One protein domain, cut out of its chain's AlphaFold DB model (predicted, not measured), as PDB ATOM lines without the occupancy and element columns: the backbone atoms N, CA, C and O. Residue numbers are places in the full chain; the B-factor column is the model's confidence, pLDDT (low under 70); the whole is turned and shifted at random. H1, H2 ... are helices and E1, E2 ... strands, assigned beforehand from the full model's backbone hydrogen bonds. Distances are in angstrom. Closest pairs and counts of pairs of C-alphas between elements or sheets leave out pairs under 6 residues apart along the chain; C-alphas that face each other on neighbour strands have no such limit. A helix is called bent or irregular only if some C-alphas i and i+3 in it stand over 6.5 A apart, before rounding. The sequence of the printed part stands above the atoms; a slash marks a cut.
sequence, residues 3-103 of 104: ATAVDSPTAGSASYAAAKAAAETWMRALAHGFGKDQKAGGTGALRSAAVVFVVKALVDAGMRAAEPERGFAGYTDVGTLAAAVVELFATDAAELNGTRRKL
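What this domain is: This is residues 3 to 103 of the 104 residues of the protein "Oxidoreductase" of Arthrobacter deserti (UniProt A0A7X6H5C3). A small two-stranded sheet, E1 beside E2, lies in the middle of a flat and loosely built domain, with the long, kinked helix H1 on one side of it and the shorter helix H3 on the other. The short helices H2 and H4 lie farther out, and residues 39 to 44, at and after the end of H1, and residues 65 to 71 stick out as the two far tips. The printed part has 101 residues with four named helices and two named strands, in the order H1 E1 H2 H3 H4 E2; the sheet's order is E1, E2, parallel, and the class is mostly helix. The whole is loose, with a radius of gyration of the C-alphas of 16.8 A, and its C-alphas span 57 by 34 by 14 A along their three main axes.

How they stand to each other: The first element is H1, residues 11 to 41, which has a kink of 33 degrees near residue 18. The next is E1, residues 52 to 55; the closest C-alphas of H1 and E1 are those of Glu 24 and Val 52, 6.8 A apart. H1 touches no helix. H2, residues 61 to 66, is apart from H1. Residues 58 to 59 form a short parallel pairing with residues 76 to 77, which come just before H3, residues 78 to 87. H3 and E1 are near each other, with 5 pairs of C-alphas within 10 A, while H3 is apart from H1 and from H2. H4, residues 93 to 96, is apart from H1, E1, H2 and H3. E2, residues 100 to 102, is the parallel neighbour of E1, with 21 degrees between their directions. The C-alphas of Val 52 and Arg 100 face each other at 4.6 A. N 54 and O 101 are within hydrogen-bond range at 2.8 A, and so are N 101 and O 52 at 2.8 A. E1, then H2, H3 and H4, then E2 form a strand-helix-strand unit, two parallel neighbour strands with helices between them along the chain. In H2 and H3 every O i to N i+4 pair is within hydrogen-bond range; in H1 24 of 27 are, and H4 is too short for such a pair.

Where its parts are: H1 begins with C-alpha 11 at (51.423, 32.179, 52.380) and ends with C-alpha 41 at (54.908, -9.271, 33.910), a length of 45.5 A from first to last C-alpha. It is irregular: C-alphas 12 and 15 are 8.0 A apart. E1 is 9.9 A long, and its first C-alpha, 52, stands at (44.307, 12.129, 42.044). H2 has six residues, H3 is 14.2 A long with ten residues, and H4 has four. E2 has three residues and ends with C-alpha 102 at (39.671, 18.325, 39.008).

The domain as a whole: The two C-alphas farthest apart are those of Gly 42 and Glu 69, at 56.7 A, and the C-alphas of the first and last printed residues, Ala 3 and Leu 103, are 9.9 A apart. Residues 39 to 44, of which 39 to 41 belong to H1, and residues 65 to 71 stand free; without them the body has 88 residues and spans 43 by 31 by 14 A. The printed part has no cut. The link from H2 to H3, with 11 residues, is long, and the link from H1 to E1, with 10, is short; those from E1 to H2, H3 to H4 and H4 to E2 are tight. The mean pLDDT of the printed part is 94.6, and residues 42 to 44 are under 70, where the model's confidence is low.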
ATOM      1  N   ALA A   3      44.068  19.192  46.562       97.81
ATOM      2  CA  ALA A   3      43.439  20.501  46.617       97.81
ATOM      3  C   ALA A   3      43.889  21.411  45.474       97.81
ATOM      4  O   ALA A   3      45.051  21.381  45.075       97.81
ATOM      5  N   THR A   4      43.005  22.304  45.022       97.12
ATOM      6  CA  THR A   4      43.365  23.335  44.028       97.12
ATOM      7  C   THR A   4      44.441  24.300  44.534       97.12
ATOM      8  O   THR A   4      45.110  24.940  43.733       97.12
ATOM      9  N   ALA A   5      44.642  24.390  45.855       97.06
ATOM     10  CA  ALA A   5      45.714  25.178  46.467       97.06
ATOM     11  C   ALA A   5      47.122  24.733  46.033       97.06
ATOM     12  O   ALA A   5      48.055  25.521  46.131       97.06
ATOM     13  N   VAL A   6      47.281  23.501  45.531       97.88
ATOM     14  CA  VAL A   6      48.547  23.031  44.941       97.88
ATOM     15  C   VAL A   6      48.913  23.836  43.691       97.88
ATOM     16  O   VAL A   6      50.090  24.091  43.461       97.88
ATOM     17  N   ASP A   7      47.921  24.275  42.910       97.00
ATOM     18  CA  ASP A   7      48.146  24.962  41.632       97.00
ATOM     19  C   ASP A   7      48.500  26.449  41.824       97.00
ATOM     20  O   ASP A   7      49.095  27.076  40.950       97.00
ATOM     21  N   SER A   8      48.103  27.048  42.949       95.56
ATOM     22  CA  SER A   8      48.339  28.465  43.262       95.56
ATOM     23  C   SER A   8      48.376  28.679  44.783       95.56
ATOM     24  O   SER A   8      47.406  29.183  45.359       95.56
ATOM     25  N   PRO A   9      49.455  28.251  45.463       95.69
ATOM     26  CA  PRO A   9      49.565  28.355  46.911       95.69
ATOM     27  C   PRO A   9      49.699  29.813  47.366       95.69
ATOM     28  O   PRO A   9      50.291  30.654  46.694       95.69
ATOM     29  N   THR A  10      49.181  30.099  48.557       96.88
ATOM     30  CA  THR A  10      49.337  31.386  49.253       96.88
ATOM     31  C   THR A  10      50.146  31.190  50.531       96.88
ATOM     32  O   THR A  10      50.224  30.074  51.045       96.88
ATOM     33  N   ALA A  11      50.691  32.265  51.110       97.81
ATOM     34  CA  ALA A  11      51.423  32.179  52.380       97.81
ATOM     35  C   ALA A  11      50.596  31.497  53.490       97.81
ATOM     36  O   ALA A  11      51.095  30.614  54.183       97.81
ATOM     37  N   GLY A  12      49.302  31.825  53.594       97.06
ATOM     38  CA  GLY A  12      48.396  31.225  54.581       97.06
ATOM     39  C   GLY A  12      48.028  29.760  54.319       97.06
ATOM     40  O   GLY A  12      47.530  29.090  55.216       97.06
ATOM     41  N   SER A  13      48.276  29.242  53.112       96.12
ATOM     42  CA  SER A  13      47.995  27.847  52.747       96.12
ATOM     43  C   SER A  13      49.255  27.012  52.517       96.12
ATOM     44  O   SER A  13      49.131  25.842  52.161       96.12
ATOM     45  N   ALA A  14      50.453  27.564  52.747       97.81
ATOM     46  CA  ALA A  14      51.719  26.955  52.341       97.81
ATOM     47  C   ALA A  14      51.894  25.523  52.870       97.81
ATOM     48  O   ALA A  14      52.120  24.604  52.084       97.81
ATOM     49  N   SER A  15      51.704  25.302  54.176       98.38
ATOM     50  CA  SER A  15      51.840  23.969  54.784       98.38
ATOM     51  C   SER A  15      50.814  22.972  54.242       98.38
ATOM     52  O   SER A  15      51.144  21.821  53.959       98.38
ATOM     53  N   TYR A  16      49.569  23.415  54.048       97.69
ATOM     54  CA  TYR A  16      48.505  22.576  53.500       97.69
ATOM     55  C   TYR A  16      48.768  22.214  52.032       97.69
ATOM     56  O   TYR A  16      48.693  21.044  51.656       97.69
ATOM     57  N   ALA A  17      49.123  23.202  51.209       98.44
ATOM     58  CA  ALA A  17      49.443  23.004  49.801       98.44
ATOM     59  C   ALA A  17      50.679  22.111  49.626       98.44
ATOM     60  O   ALA A  17      50.648  21.207  48.796       98.44
ATOM     61  N   ALA A  18      51.718  22.284  50.448       98.69
ATOM     62  CA  ALA A  18      52.902  21.426  50.437       98.69
ATOM     63  C   ALA A  18      52.555  19.964  50.755       98.69
ATOM     64  O   ALA A  18      52.972  19.062  50.029       98.69
ATOM     65  N   ALA A  19      51.735  19.717  51.781       98.62
ATOM     66  CA  ALA A  19      51.287  18.364  52.115       98.62
ATOM     67  C   ALA A  19      50.480  17.724  50.969       98.62
ATOM     68  O   ALA A  19      50.683  16.555  50.632       98.62
ATOM     69  N   LYS A  20      49.590  18.491  50.323       98.44
ATOM     70  CA  LYS A  20      48.835  18.010  49.156       98.44
ATOM     71  C   LYS A  20      49.736  17.751  47.949       98.44
ATOM     72  O   LYS A  20      49.583  16.715  47.309       98.44
ATOM     73  N   ALA A  21      50.708  18.621  47.686       98.75
ATOM     74  CA  ALA A  21      51.682  18.440  46.616       98.75
ATOM     75  C   ALA A  21      52.550  17.191  46.843       98.75
ATOM     76  O   ALA A  21      52.753  16.412  45.915       98.75
ATOM     77  N   ALA A  22      52.992  16.939  48.079       98.69
ATOM     78  CA  ALA A  22      53.720  15.720  48.428       98.69
ATOM     79  C   ALA A  22      52.883  14.456  48.158       98.69
ATOM     80  O   ALA A  22      53.384  13.494  47.574       98.69
ATOM     81  N   ALA A  23      51.591  14.479  48.502       98.69
ATOM     82  CA  ALA A  23      50.676  13.384  48.187       98.69
ATOM     83  C   ALA A  23      50.491  13.190  46.668       98.69
ATOM     84  O   ALA A  23      50.478  12.051  46.201       98.69
ATOM     85  N   GLU A  24      50.390  14.269  45.879       98.69
ATOM     86  CA  GLU A  24      50.350  14.162  44.411       98.69
ATOM     87  C   GLU A  24      51.632  13.549  43.842       98.69
ATOM     88  O   GLU A  24      51.564  12.682  42.970       98.69
ATOM     89  N   THR A  25      52.794  13.958  44.352       98.81
ATOM     90  CA  THR A  25      54.093  13.402  43.954       98.81
ATOM     91  C   THR A  25      54.158  11.902  44.225       98.81
ATOM     92  O   THR A  25      54.545  11.134  43.343       98.81
ATOM     93  N   TRP A  26      53.713  11.460  45.403       98.62
ATOM     94  CA  TRP A  26      53.657  10.038  45.737       98.62
ATOM     95  C   TRP A  26      52.723   9.253  44.802       98.62
ATOM     96  O   TRP A  26      53.113   8.209  44.279       98.62
ATOM     97  N   MET A  27      51.534   9.784  44.500       98.62
ATOM     98  CA  MET A  27      50.593   9.140  43.573       98.62
ATOM     99  C   MET A  27      51.150   9.028  42.147       98.62
ATOM    100  O   MET A  27      50.941   8.013  41.483       98.62
ATOM    101  N   ARG A  28      51.909  10.029  41.677       98.56
ATOM    102  CA  ARG A  28      52.598   9.965  40.375       98.56
ATOM    103  C   ARG A  28      53.686   8.888  40.360       98.56
ATOM    104  O   ARG A  28      53.811   8.171  39.369       98.56
ATOM    105  N   ALA A  29      54.439   8.744  41.451       98.50
ATOM    106  CA  ALA A  29      55.435   7.681  41.584       98.50
ATOM    107  C   ALA A  29      54.786   6.285  41.589       98.50
ATOM    108  O   ALA A  29      55.278   5.383  40.911       98.50
ATOM    109  N   LEU A  30      53.648   6.117  42.273       97.75
ATOM    110  CA  LEU A  30      52.865   4.877  42.236       97.75
ATOM    111  C   LEU A  30      52.367   4.544  40.827       97.75
ATOM    112  O   LEU A  30      52.550   3.418  40.369       97.75
ATOM    113  N   ALA A  31      51.801   5.524  40.114       97.44
ATOM    114  CA  ALA A  31      51.354   5.333  38.735       97.44
ATOM    115  C   ALA A  31      52.490   4.850  37.824       97.44
ATOM    116  O   ALA A  31      52.305   3.935  37.016       97.44
ATOM    117  N   HIS A  32      53.676   5.446  37.976       96.38
ATOM    118  CA  HIS A  32      54.873   5.017  37.264       96.38
ATOM    119  C   HIS A  32      55.260   3.570  37.612       96.38
ATOM    120  O   HIS A  32      55.544   2.785  36.706       96.38
ATOM    121  N   GLY A  33      55.228   3.208  38.899       95.19
ATOM    122  CA  GLY A  33      55.481   1.845  39.375       95.19
ATOM    123  C   GLY A  33      54.556   0.811  38.729       95.19
ATOM    124  O   GLY A  33      55.045  -0.148  38.135       95.19
ATOM    125  N   PHE A  34      53.242   1.061  38.718       94.06
ATOM    126  CA  PHE A  34      52.268   0.172  38.068       94.06
ATOM    127  C   PHE A  34      52.574  -0.056  36.582       94.06
ATOM    128  O   PHE A  34      52.487  -1.184  36.095       94.06
ATOM    129  N   GLY A  35      52.997   0.994  35.870       90.31
ATOM    130  CA  GLY A  35      53.409   0.876  34.472       90.31
ATOM    131  C   GLY A  35      54.684   0.046  34.270       90.31
ATOM    132  O   GLY A  35      54.831  -0.598  33.230       90.31
ATOM    133  N   LYS A  36      55.616   0.031  35.234       87.94
ATOM    134  CA  LYS A  36      56.818  -0.821  35.170       87.94
ATOM    135  C   LYS A  36      56.490  -2.287  35.437       87.94
ATOM    136  O   LYS A  36      56.935  -3.138  34.667       87.94
ATOM    137  N   ASP A  37      55.709  -2.569  36.474       82.62
ATOM    138  CA  ASP A  37      55.369  -3.941  36.874       82.62
ATOM    139  C   ASP A  37      54.600  -4.670  35.768       82.62
ATOM    140  O   ASP A  37      54.886  -5.827  35.462       82.62
ATOM    141  N   GLN A  38      53.691  -3.966  35.087       80.25
ATOM    142  CA  GLN A  38      52.976  -4.508  33.934       80.25
ATOM    143  C   GLN A  38      53.932  -4.920  32.801       80.25
ATOM    144  O   GLN A  38      53.814  -6.021  32.260       80.25
ATOM    145  N   LYS A  39      54.895  -4.054  32.447       75.44
ATOM    146  CA  LYS A  39      55.885  -4.345  31.395       75.44
ATOM    147  C   LYS A  39      56.746  -5.557  31.746       75.44
ATOM    148  O   LYS A  39      57.072  -6.339  30.860       75.44
ATOM    149  N   ALA A  40      57.102  -5.714  33.020       74.94
ATOM    150  CA  ALA A  40      57.891  -6.845  33.497       74.94
ATOM    151  C   ALA A  40      57.091  -8.162  33.529       74.94
ATOM    152  O   ALA A  40      57.656  -9.223  33.281       74.94
ATOM    153  N   GLY A  41      55.785  -8.100  33.806       72.75
ATOM    154  CA  GLY A  41      54.908  -9.271  33.910       72.75
ATOM    155  C   GLY A  41      54.368  -9.820  32.584       72.75
ATOM    156  O   GLY A  41      53.672 -10.830  32.597       72.75
ATOM    157  N   GLY A  42      54.633  -9.164  31.447       67.25
ATOM    158  CA  GLY A  42      54.180  -9.613  30.120       67.25
ATOM    159  C   GLY A  42      52.661  -9.546  29.890       67.25
ATOM    160  O   GLY A  42      52.173  -9.976  28.848       67.25
ATOM    161  N   THR A  43      51.894  -8.999  30.837       62.91
ATOM    162  CA  THR A  43      50.443  -8.823  30.713       62.91
ATOM    163  C   THR A  43      50.146  -7.559  29.904       62.91
ATOM    164  O   THR A  43      50.494  -6.455  30.320       62.91
ATOM    165  N   GLY A  44      49.491  -7.697  28.748       68.00
ATOM    166  CA  GLY A  44      49.269  -6.590  27.804       68.00
ATOM    167  C   GLY A  44      48.409  -5.425  28.321       68.00
ATOM    168  O   GLY A  44      48.545  -4.321  27.805       68.00
ATOM    169  N   ALA A  45      47.591  -5.626  29.362       76.50
ATOM    170  CA  ALA A  45      46.702  -4.598  29.918       76.50
ATOM    171  C   ALA A  45      47.101  -4.178  31.344       76.50
ATOM    172  O   ALA A  45      47.502  -5.010  32.166       76.50
ATOM    173  N   LEU A  46      47.003  -2.875  31.629       81.94
ATOM    174  CA  LEU A  46      47.242  -2.331  32.963       81.94
ATOM    175  C   LEU A  46      46.076  -2.754  33.864       81.94
ATOM    176  O   LEU A  46      44.922  -2.718  33.460       81.94
ATOM    177  N   ARG A  47      46.376  -3.167  35.095       88.81
ATOM    178  CA  ARG A  47      45.386  -3.704  36.054       88.81
ATOM    179  C   ARG A  47      45.260  -2.888  37.339       88.81
ATOM    180  O   ARG A  47      44.433  -3.201  38.186       88.81
ATOM    181  N   SER A  48      46.090  -1.860  37.479       93.38
ATOM    182  CA  SER A  48      46.133  -0.970  38.637       93.38
ATOM    183  C   SER A  48      46.328   0.461  38.156       93.38
ATOM    184  O   SER A  48      47.118   0.701  37.246       93.38
ATOM    185  N   ALA A  49      45.649   1.410  38.793       96.44
ATOM    186  CA  ALA A  49      45.759   2.828  38.483       96.44
ATOM    187  C   ALA A  49      45.934   3.652  39.758       96.44
ATOM    188  O   ALA A  49      45.301   3.379  40.778       96.44
ATOM    189  N   ALA A  50      46.765   4.690  39.693       98.12
ATOM    190  CA  ALA A  50      46.840   5.715  40.726       98.12
ATOM    191  C   ALA A  50      46.168   7.000  40.212       98.12
ATOM    192  O   ALA A  50      46.585   7.549  39.193       98.12
ATOM    193  N   VAL A  51      45.135   7.478  40.913       98.56
ATOM    194  CA  VAL A  51      44.306   8.625  40.496       98.56
ATOM    195  C   VAL A  51      44.302   9.708  41.569       98.56
ATOM    196  O   VAL A  51      44.147   9.428  42.760       98.56
ATOM    197  N   VAL A  52      44.425  10.968  41.155       98.75
ATOM    198  CA  VAL A  52      44.307  12.129  42.044       98.75
ATOM    199  C   VAL A  52      43.021  12.892  41.735       98.75
ATOM    200  O   VAL A  52      42.934  13.564  40.715       98.75
ATOM    201  N   PHE A  53      42.051  12.876  42.651       98.69
ATOM    202  CA  PHE A  53      40.928  13.824  42.628       98.69
ATOM    203  C   PHE A  53      41.316  15.141  43.294       98.69
ATOM    204  O   PHE A  53      41.838  15.114  44.410       98.69
ATOM    205  N   VAL A  54      41.046  16.274  42.648       98.38
ATOM    206  CA  VAL A  54      41.389  17.624  43.121       98.38
ATOM    207  C   VAL A  54      40.107  18.408  43.368       98.38
ATOM    208  O   VAL A  54      39.309  18.567  42.449       98.38
ATOM    209  N   VAL A  55      39.935  18.928  44.583       97.88
ATOM    210  CA  VAL A  55      38.769  19.742  44.972       97.88
ATOM    211  C   VAL A  55      39.217  21.087  45.536       97.88
ATOM    212  O   VAL A  55      40.317  21.206  46.078       97.88
ATOM    213  N   LYS A  56      38.383  22.122  45.424       96.38
ATOM    214  CA  LYS A  56      38.633  23.404  46.108       96.38
ATOM    215  C   LYS A  56      38.106  23.361  47.543       96.38
ATOM    216  O   LYS A  56      38.821  23.718  48.473       96.38
ATOM    217  N   ALA A  57      36.870  22.905  47.702       96.31
ATOM    218  CA  ALA A  57      36.196  22.662  48.970       96.31
ATOM    219  C   ALA A  57      35.070  21.643  48.742       96.31
ATOM    220  O   ALA A  57      34.741  21.358  47.592       96.31
ATOM    221  N   LEU A  58      34.502  21.096  49.817       97.38
ATOM    222  CA  LEU A  58      33.387  20.151  49.751       97.38
ATOM    223  C   LEU A  58      32.124  20.769  50.340       97.38
ATOM    224  O   LEU A  58      32.206  21.543  51.293       97.38
ATOM    225  N   VAL A  59      30.978  20.409  49.773       98.00
ATOM    226  CA  VAL A  59      29.655  20.775  50.278       98.00
ATOM    227  C   VAL A  59      28.768  19.534  50.345       98.00
ATOM    228  O   VAL A  59      28.829  18.665  49.475       98.00
ATOM    229  N   ASP A  60      27.936  19.454  51.375       97.81
ATOM    230  CA  ASP A  60      26.917  18.419  51.527       97.81
ATOM    231  C   ASP A  60      25.515  19.032  51.691       97.81
ATOM    232  O   ASP A  60      25.318  20.249  51.596       97.81
ATOM    233  N   ALA A  61      24.503  18.182  51.856       96.88
ATOM    234  CA  ALA A  61      23.122  18.629  52.024       96.88
ATOM    235  C   ALA A  61      22.899  19.390  53.344       96.88
ATOM    236  O   ALA A  61      22.117  20.339  53.374       96.88
ATOM    237  N   GLY A  62      23.605  19.016  54.415       97.94
ATOM    238  CA  GLY A  62      23.491  19.661  55.724       97.94
ATOM    239  C   GLY A  62      24.041  21.084  55.710       97.94
ATOM    240  O   GLY A  62      23.386  22.002  56.200       97.94
ATOM    241  N   MET A  63      25.189  21.296  55.065       97.44
ATOM    242  CA  MET A  63      25.780  22.625  54.877       97.44
ATOM    243  C   MET A  63      24.849  23.563  54.101       97.44
ATOM    244  O   MET A  63      24.689  24.720  54.480       97.44
ATOM    245  N   ARG A  64      24.198  23.065  53.040       97.12
ATOM    246  CA  ARG A  64      23.233  23.860  52.259       97.12
ATOM    247  C   ARG A  64      21.968  24.180  53.041       97.12
ATOM    248  O   ARG A  64      21.447  25.279  52.910       97.12
ATOM    249  N   ALA A  65      21.486  23.242  53.851       97.62
ATOM    250  CA  ALA A  65      20.333  23.480  54.712       97.62
ATOM    251  C   ALA A  65      20.640  24.511  55.813       97.62
ATOM    252  O   ALA A  65      19.768  25.300  56.165       97.62
ATOM    253  N   ALA A  66      21.870  24.519  56.337       97.88
ATOM    254  CA  ALA A  66      22.306  25.465  57.364       97.88
ATOM    255  C   ALA A  66      22.543  26.887  56.821       97.88
ATOM    256  O   ALA A  66      22.286  27.860  57.526       97.88
ATOM    257  N   GLU A  67      23.019  27.016  55.579       96.62
ATOM    258  CA  GLU A  67      23.332  28.301  54.939       96.62
ATOM    259  C   GLU A  67      22.674  28.405  53.544       96.62
ATOM    260  O   GLU A  67      23.377  28.418  52.530       96.62
ATOM    261  N   PRO A  68      21.331  28.489  53.456       94.88
ATOM    262  CA  PRO A  68      20.603  28.388  52.184       94.88
ATOM    263  C   PRO A  68      20.903  29.528  51.201       94.88
ATOM    264  O   PRO A  68      20.880  29.320  49.992       94.88
ATOM    265  N   GLU A  69      21.250  30.712  51.708       96.25
ATOM    266  CA  GLU A  69      21.584  31.887  50.890       96.25
ATOM    267  C   GLU A  69      23.027  31.856  50.348       96.25
ATOM    268  O   GLU A  69      23.419  32.682  49.517       96.25
ATOM    269  N   ARG A  70      23.869  30.922  50.811       95.81
ATOM    270  CA  ARG A  70      25.264  30.829  50.374       95.81
ATOM    271  C   ARG A  70      25.364  30.047  49.066       95.81
ATOM    272  O   ARG A  70      25.014  28.879  48.987       95.81
ATOM    273  N   GLY A  71      25.985  30.646  48.049       91.38
ATOM    274  CA  GLY A  71      26.130  30.016  46.727       91.38
ATOM    275  C   GLY A  71      27.183  28.900  46.599       91.38
ATOM    276  O   GLY A  71      27.310  28.333  45.521       91.38
ATOM    277  N   PHE A  72      27.981  28.608  47.639       94.88
ATOM    278  CA  PHE A  72      29.045  27.576  47.650       94.88
ATOM    279  C   PHE A  72      29.924  27.523  46.378       94.88
ATOM    280  O   PHE A  72      30.299  26.458  45.895       94.88
ATOM    281  N   ALA A  73      30.278  28.686  45.817       94.06
ATOM    282  CA  ALA A  73      30.910  28.771  44.503       94.06
ATOM    283  C   ALA A  73      32.243  27.990  44.401       94.06
ATOM    284  O   ALA A  73      33.253  28.309  45.055       94.06
ATOM    285  N   GLY A  74      32.246  26.988  43.519       93.19
ATOM    286  CA  GLY A  74      33.363  26.071  43.276       93.19
ATOM    287  C   GLY A  74      33.582  25.032  44.378       93.19
ATOM    288  O   GLY A  74      34.704  24.556  44.525       93.19
ATOM    289  N   TYR A  75      32.581  24.768  45.221       97.19
ATOM    290  CA  TYR A  75      32.602  23.633  46.137       97.19
ATOM    291  C   TYR A  75      32.081  22.404  45.398       97.19
ATOM    292  O   TYR A  75      31.021  22.451  44.778       97.19
ATOM    293  N   THR A  76      32.781  21.291  45.565       98.25
ATOM    294  CA  THR A  76      32.369  20.001  45.030       98.25
ATOM    295  C   THR A  76      31.368  19.343  45.959       98.25
ATOM    296  O   THR A  76      31.621  19.185  47.154       98.25
ATOM    297  N   ASP A  77      30.229  18.932  45.407       97.56
ATOM    298  CA  ASP A  77      29.279  18.116  46.151       97.56
ATOM    299  C   ASP A  77      29.912  16.772  46.536       97.56
ATOM    300  O   ASP A  77      30.551  16.107  45.714       97.56
ATOM    301  N   VAL A  78      29.741  16.352  47.789       97.88
ATOM    302  CA  VAL A  78      30.268  15.063  48.264       97.88
ATOM    303  C   VAL A  78      29.728  13.872  47.463       97.88
ATOM    304  O   VAL A  78      30.457  12.901  47.260       97.88
ATOM    305  N   GLY A  79      28.503  13.961  46.940       98.00
ATOM    306  CA  GLY A  79      27.915  12.994  46.016       98.00
ATOM    307  C   GLY A  79      28.621  12.962  44.660       98.00
ATOM    308  O   GLY A  79      28.845  11.878  44.125       98.00
ATOM    309  N   THR A  80      29.072  14.107  44.141       97.69
ATOM    310  CA  THR A  80      29.906  14.164  42.925       97.69
ATOM    311  C   THR A  80      31.245  13.463  43.139       97.69
ATOM    312  O   THR A  80      31.675  12.675  42.295       97.69
ATOM    313  N   LEU A  81      31.904  13.698  44.281       98.06
ATOM    314  CA  LEU A  81      33.137  12.980  44.620       98.06
ATOM    315  C   LEU A  81      32.883  11.473  44.762       98.06
ATOM    316  O   LEU A  81      33.667  10.678  44.248       98.06
ATOM    317  N   ALA A  82      31.795  11.078  45.426       98.19
ATOM    318  CA  ALA A  82      31.430   9.673  45.586       98.19
ATOM    319  C   ALA A  82      31.188   8.991  44.231       98.19
ATOM    320  O   ALA A  82      31.743   7.922  43.982       98.19
ATOM    321  N   ALA A  83      30.443   9.632  43.329       98.19
ATOM    322  CA  ALA A  83      30.211   9.126  41.979       98.19
ATOM    323  C   ALA A  83      31.527   8.953  41.203       98.19
ATOM    324  O   ALA A  83      31.748   7.902  40.604       98.19
ATOM    325  N   ALA A  84      32.437   9.930  41.282       98.06
ATOM    326  CA  ALA A  84      33.750   9.841  40.641       98.06
ATOM    327  C   ALA A  84      34.617   8.702  41.208       98.06
ATOM    328  O   ALA A  84      35.373   8.077  40.468       98.06
ATOM    329  N   VAL A  85      34.517   8.415  42.512       98.06
ATOM    330  CA  VAL A  85      35.205   7.274  43.137       98.06
ATOM    331  C   VAL A  85      34.613   5.948  42.661       98.06
ATOM    332  O   VAL A  85      35.371   5.029  42.362       98.06
ATOM    333  N   VAL A  86      33.286   5.841  42.566       98.31
ATOM    334  CA  VAL A  86      32.612   4.630  42.064       98.31
ATOM    335  C   VAL A  86      32.970   4.369  40.598       98.31
ATOM    336  O   VAL A  86      33.244   3.227  40.238       98.31
ATOM    337  N   GLU A  87      33.042   5.419  39.776       97.69
ATOM    338  CA  GLU A  87      33.422   5.330  38.359       97.69
ATOM    339  C   GLU A  87      34.786   4.650  38.158       97.69
ATOM    340  O   GLU A  87      34.954   3.903  37.199       97.69
ATOM    341  N   LEU A  88      35.729   4.808  39.099       97.31
ATOM    342  CA  LEU A  88      37.054   4.178  39.009       97.31
ATOM    343  C   LEU A  88      37.002   2.660  38.813       97.31
ATOM    344  O   LEU A  88      37.915   2.095  38.221       97.31
ATOM    345  N   PHE A  89      35.965   1.999  39.326       95.69
ATOM    346  CA  PHE A  89      35.819   0.546  39.238       95.69
ATOM    347  C   PHE A  89      35.194   0.077  37.919       95.69
ATOM    348  O   PHE A  89      35.212  -1.118  37.633       95.69
ATOM    349  N   ALA A  90      34.642   0.998  37.130       95.94
ATOM    350  CA  ALA A  90      34.055   0.724  35.821       95.94
ATOM    351  C   ALA A  90      34.955   1.175  34.656       95.94
ATOM    352  O   ALA A  90      34.675   0.829  33.510       95.94
ATOM    353  N   THR A  91      36.015   1.940  34.930       96.19
ATOM    354  CA  THR A  91      36.944   2.460  33.919       96.19
ATOM    355  C   THR A  91      38.212   1.613  33.841       96.19
ATOM    356  O   THR A  91      38.721   1.133  34.855       96.19
ATOM    357  N   ASP A  92      38.756   1.458  32.634       94.25
ATOM    358  CA  ASP A  92      40.030   0.773  32.432       94.25
ATOM    359  C   ASP A  92      41.158   1.486  33.201       94.25
ATOM    360  O   ASP A  92      41.305   2.714  33.171       94.25
ATOM    361  N   ALA A  93      41.997   0.711  33.889       94.62
ATOM    362  CA  ALA A  93      43.137   1.243  34.618       94.62
ATOM    363  C   ALA A  93      44.105   2.010  33.700       94.62
ATOM    364  O   ALA A  93      44.715   2.983  34.148       94.62
ATOM    365  N   ALA A  94      44.243   1.610  32.434       92.62
ATOM    366  CA  ALA A  94      45.085   2.288  31.452       92.62
ATOM    367  C   ALA A  94      44.619   3.724  31.160       92.62
ATOM    368  O   ALA A  94      45.456   4.595  30.926       92.62
ATOM    369  N   GLU A  95      43.313   3.988  31.228       94.56
ATOM    370  CA  GLU A  95      42.746   5.333  31.069       94.56
ATOM    371  C   GLU A  95      42.900   6.175  32.343       94.56
ATOM    372  O   GLU A  95      43.036   7.399  32.290       94.56
ATOM    373  N   LEU A  96      42.894   5.521  33.504       97.19
ATOM    374  CA  LEU A  96      42.920   6.184  34.804       97.19
ATOM    375  C   LEU A  96      44.330   6.494  35.313       97.19
ATOM    376  O   LEU A  96      44.526   7.473  36.041       97.19
ATOM    377  N   ASN A  97      45.308   5.643  35.026       97.56
ATOM    378  CA  ASN A  97      46.578   5.663  35.738       97.56
ATOM    379  C   ASN A  97      47.369   6.961  35.521       97.56
ATOM    380  O   ASN A  97      47.654   7.368  34.398       97.56
ATOM    381  N   GLY A  98      47.762   7.604  36.621       97.81
ATOM    382  CA  GLY A  98      48.502   8.865  36.611       97.81
ATOM    383  C   GLY A  98      47.635  10.101  36.371       97.81
ATOM    384  O   GLY A  98      48.171  11.211  36.303       97.81
ATOM    385  N   THR A  99      46.312   9.950  36.264       98.38
ATOM    386  CA  THR A  99      45.417  11.086  36.030       98.38
ATOM    387  C   THR A  99      45.267  11.976  37.266       98.38
ATOM    388  O   THR A  99      45.247  11.530  38.418       98.38
ATOM    389  N   ARG A 100      45.119  13.279  37.002       98.19
ATOM    390  CA  ARG A 100      44.773  14.310  37.986       98.19
ATOM    391  C   ARG A 100      43.453  14.960  37.576       98.19
ATOM    392  O   ARG A 100      43.430  15.818  36.699       98.19
ATOM    393  N   ARG A 101      42.353  14.535  38.199       97.69
ATOM    394  CA  ARG A 101      40.976  14.910  37.848       97.69
ATOM    395  C   ARG A 101      40.479  16.012  38.784       97.69
ATOM    396  O   ARG A 101      40.274  15.774  39.974       97.69
ATOM    397  N   LYS A 102      40.296  17.225  38.262       96.69
ATOM    398  CA  LYS A 102      39.671  18.325  39.008       96.69
ATOM    399  C   LYS A 102      38.157  18.144  39.014       96.69
ATOM    400  O   LYS A 102      37.565  17.981  37.953       96.69
ATOM    401  N   LEU A 103      37.562  18.175  40.199       94.94
ATOM    402  CA  LEU A 103      36.117  18.136  40.388       94.94
ATOM    403  C   LEU A 103      35.636  19.568  40.677       94.94
ATOM    404  O   LEU A 103      36.334  20.324  41.361       94.94
TER     405      LEU A 103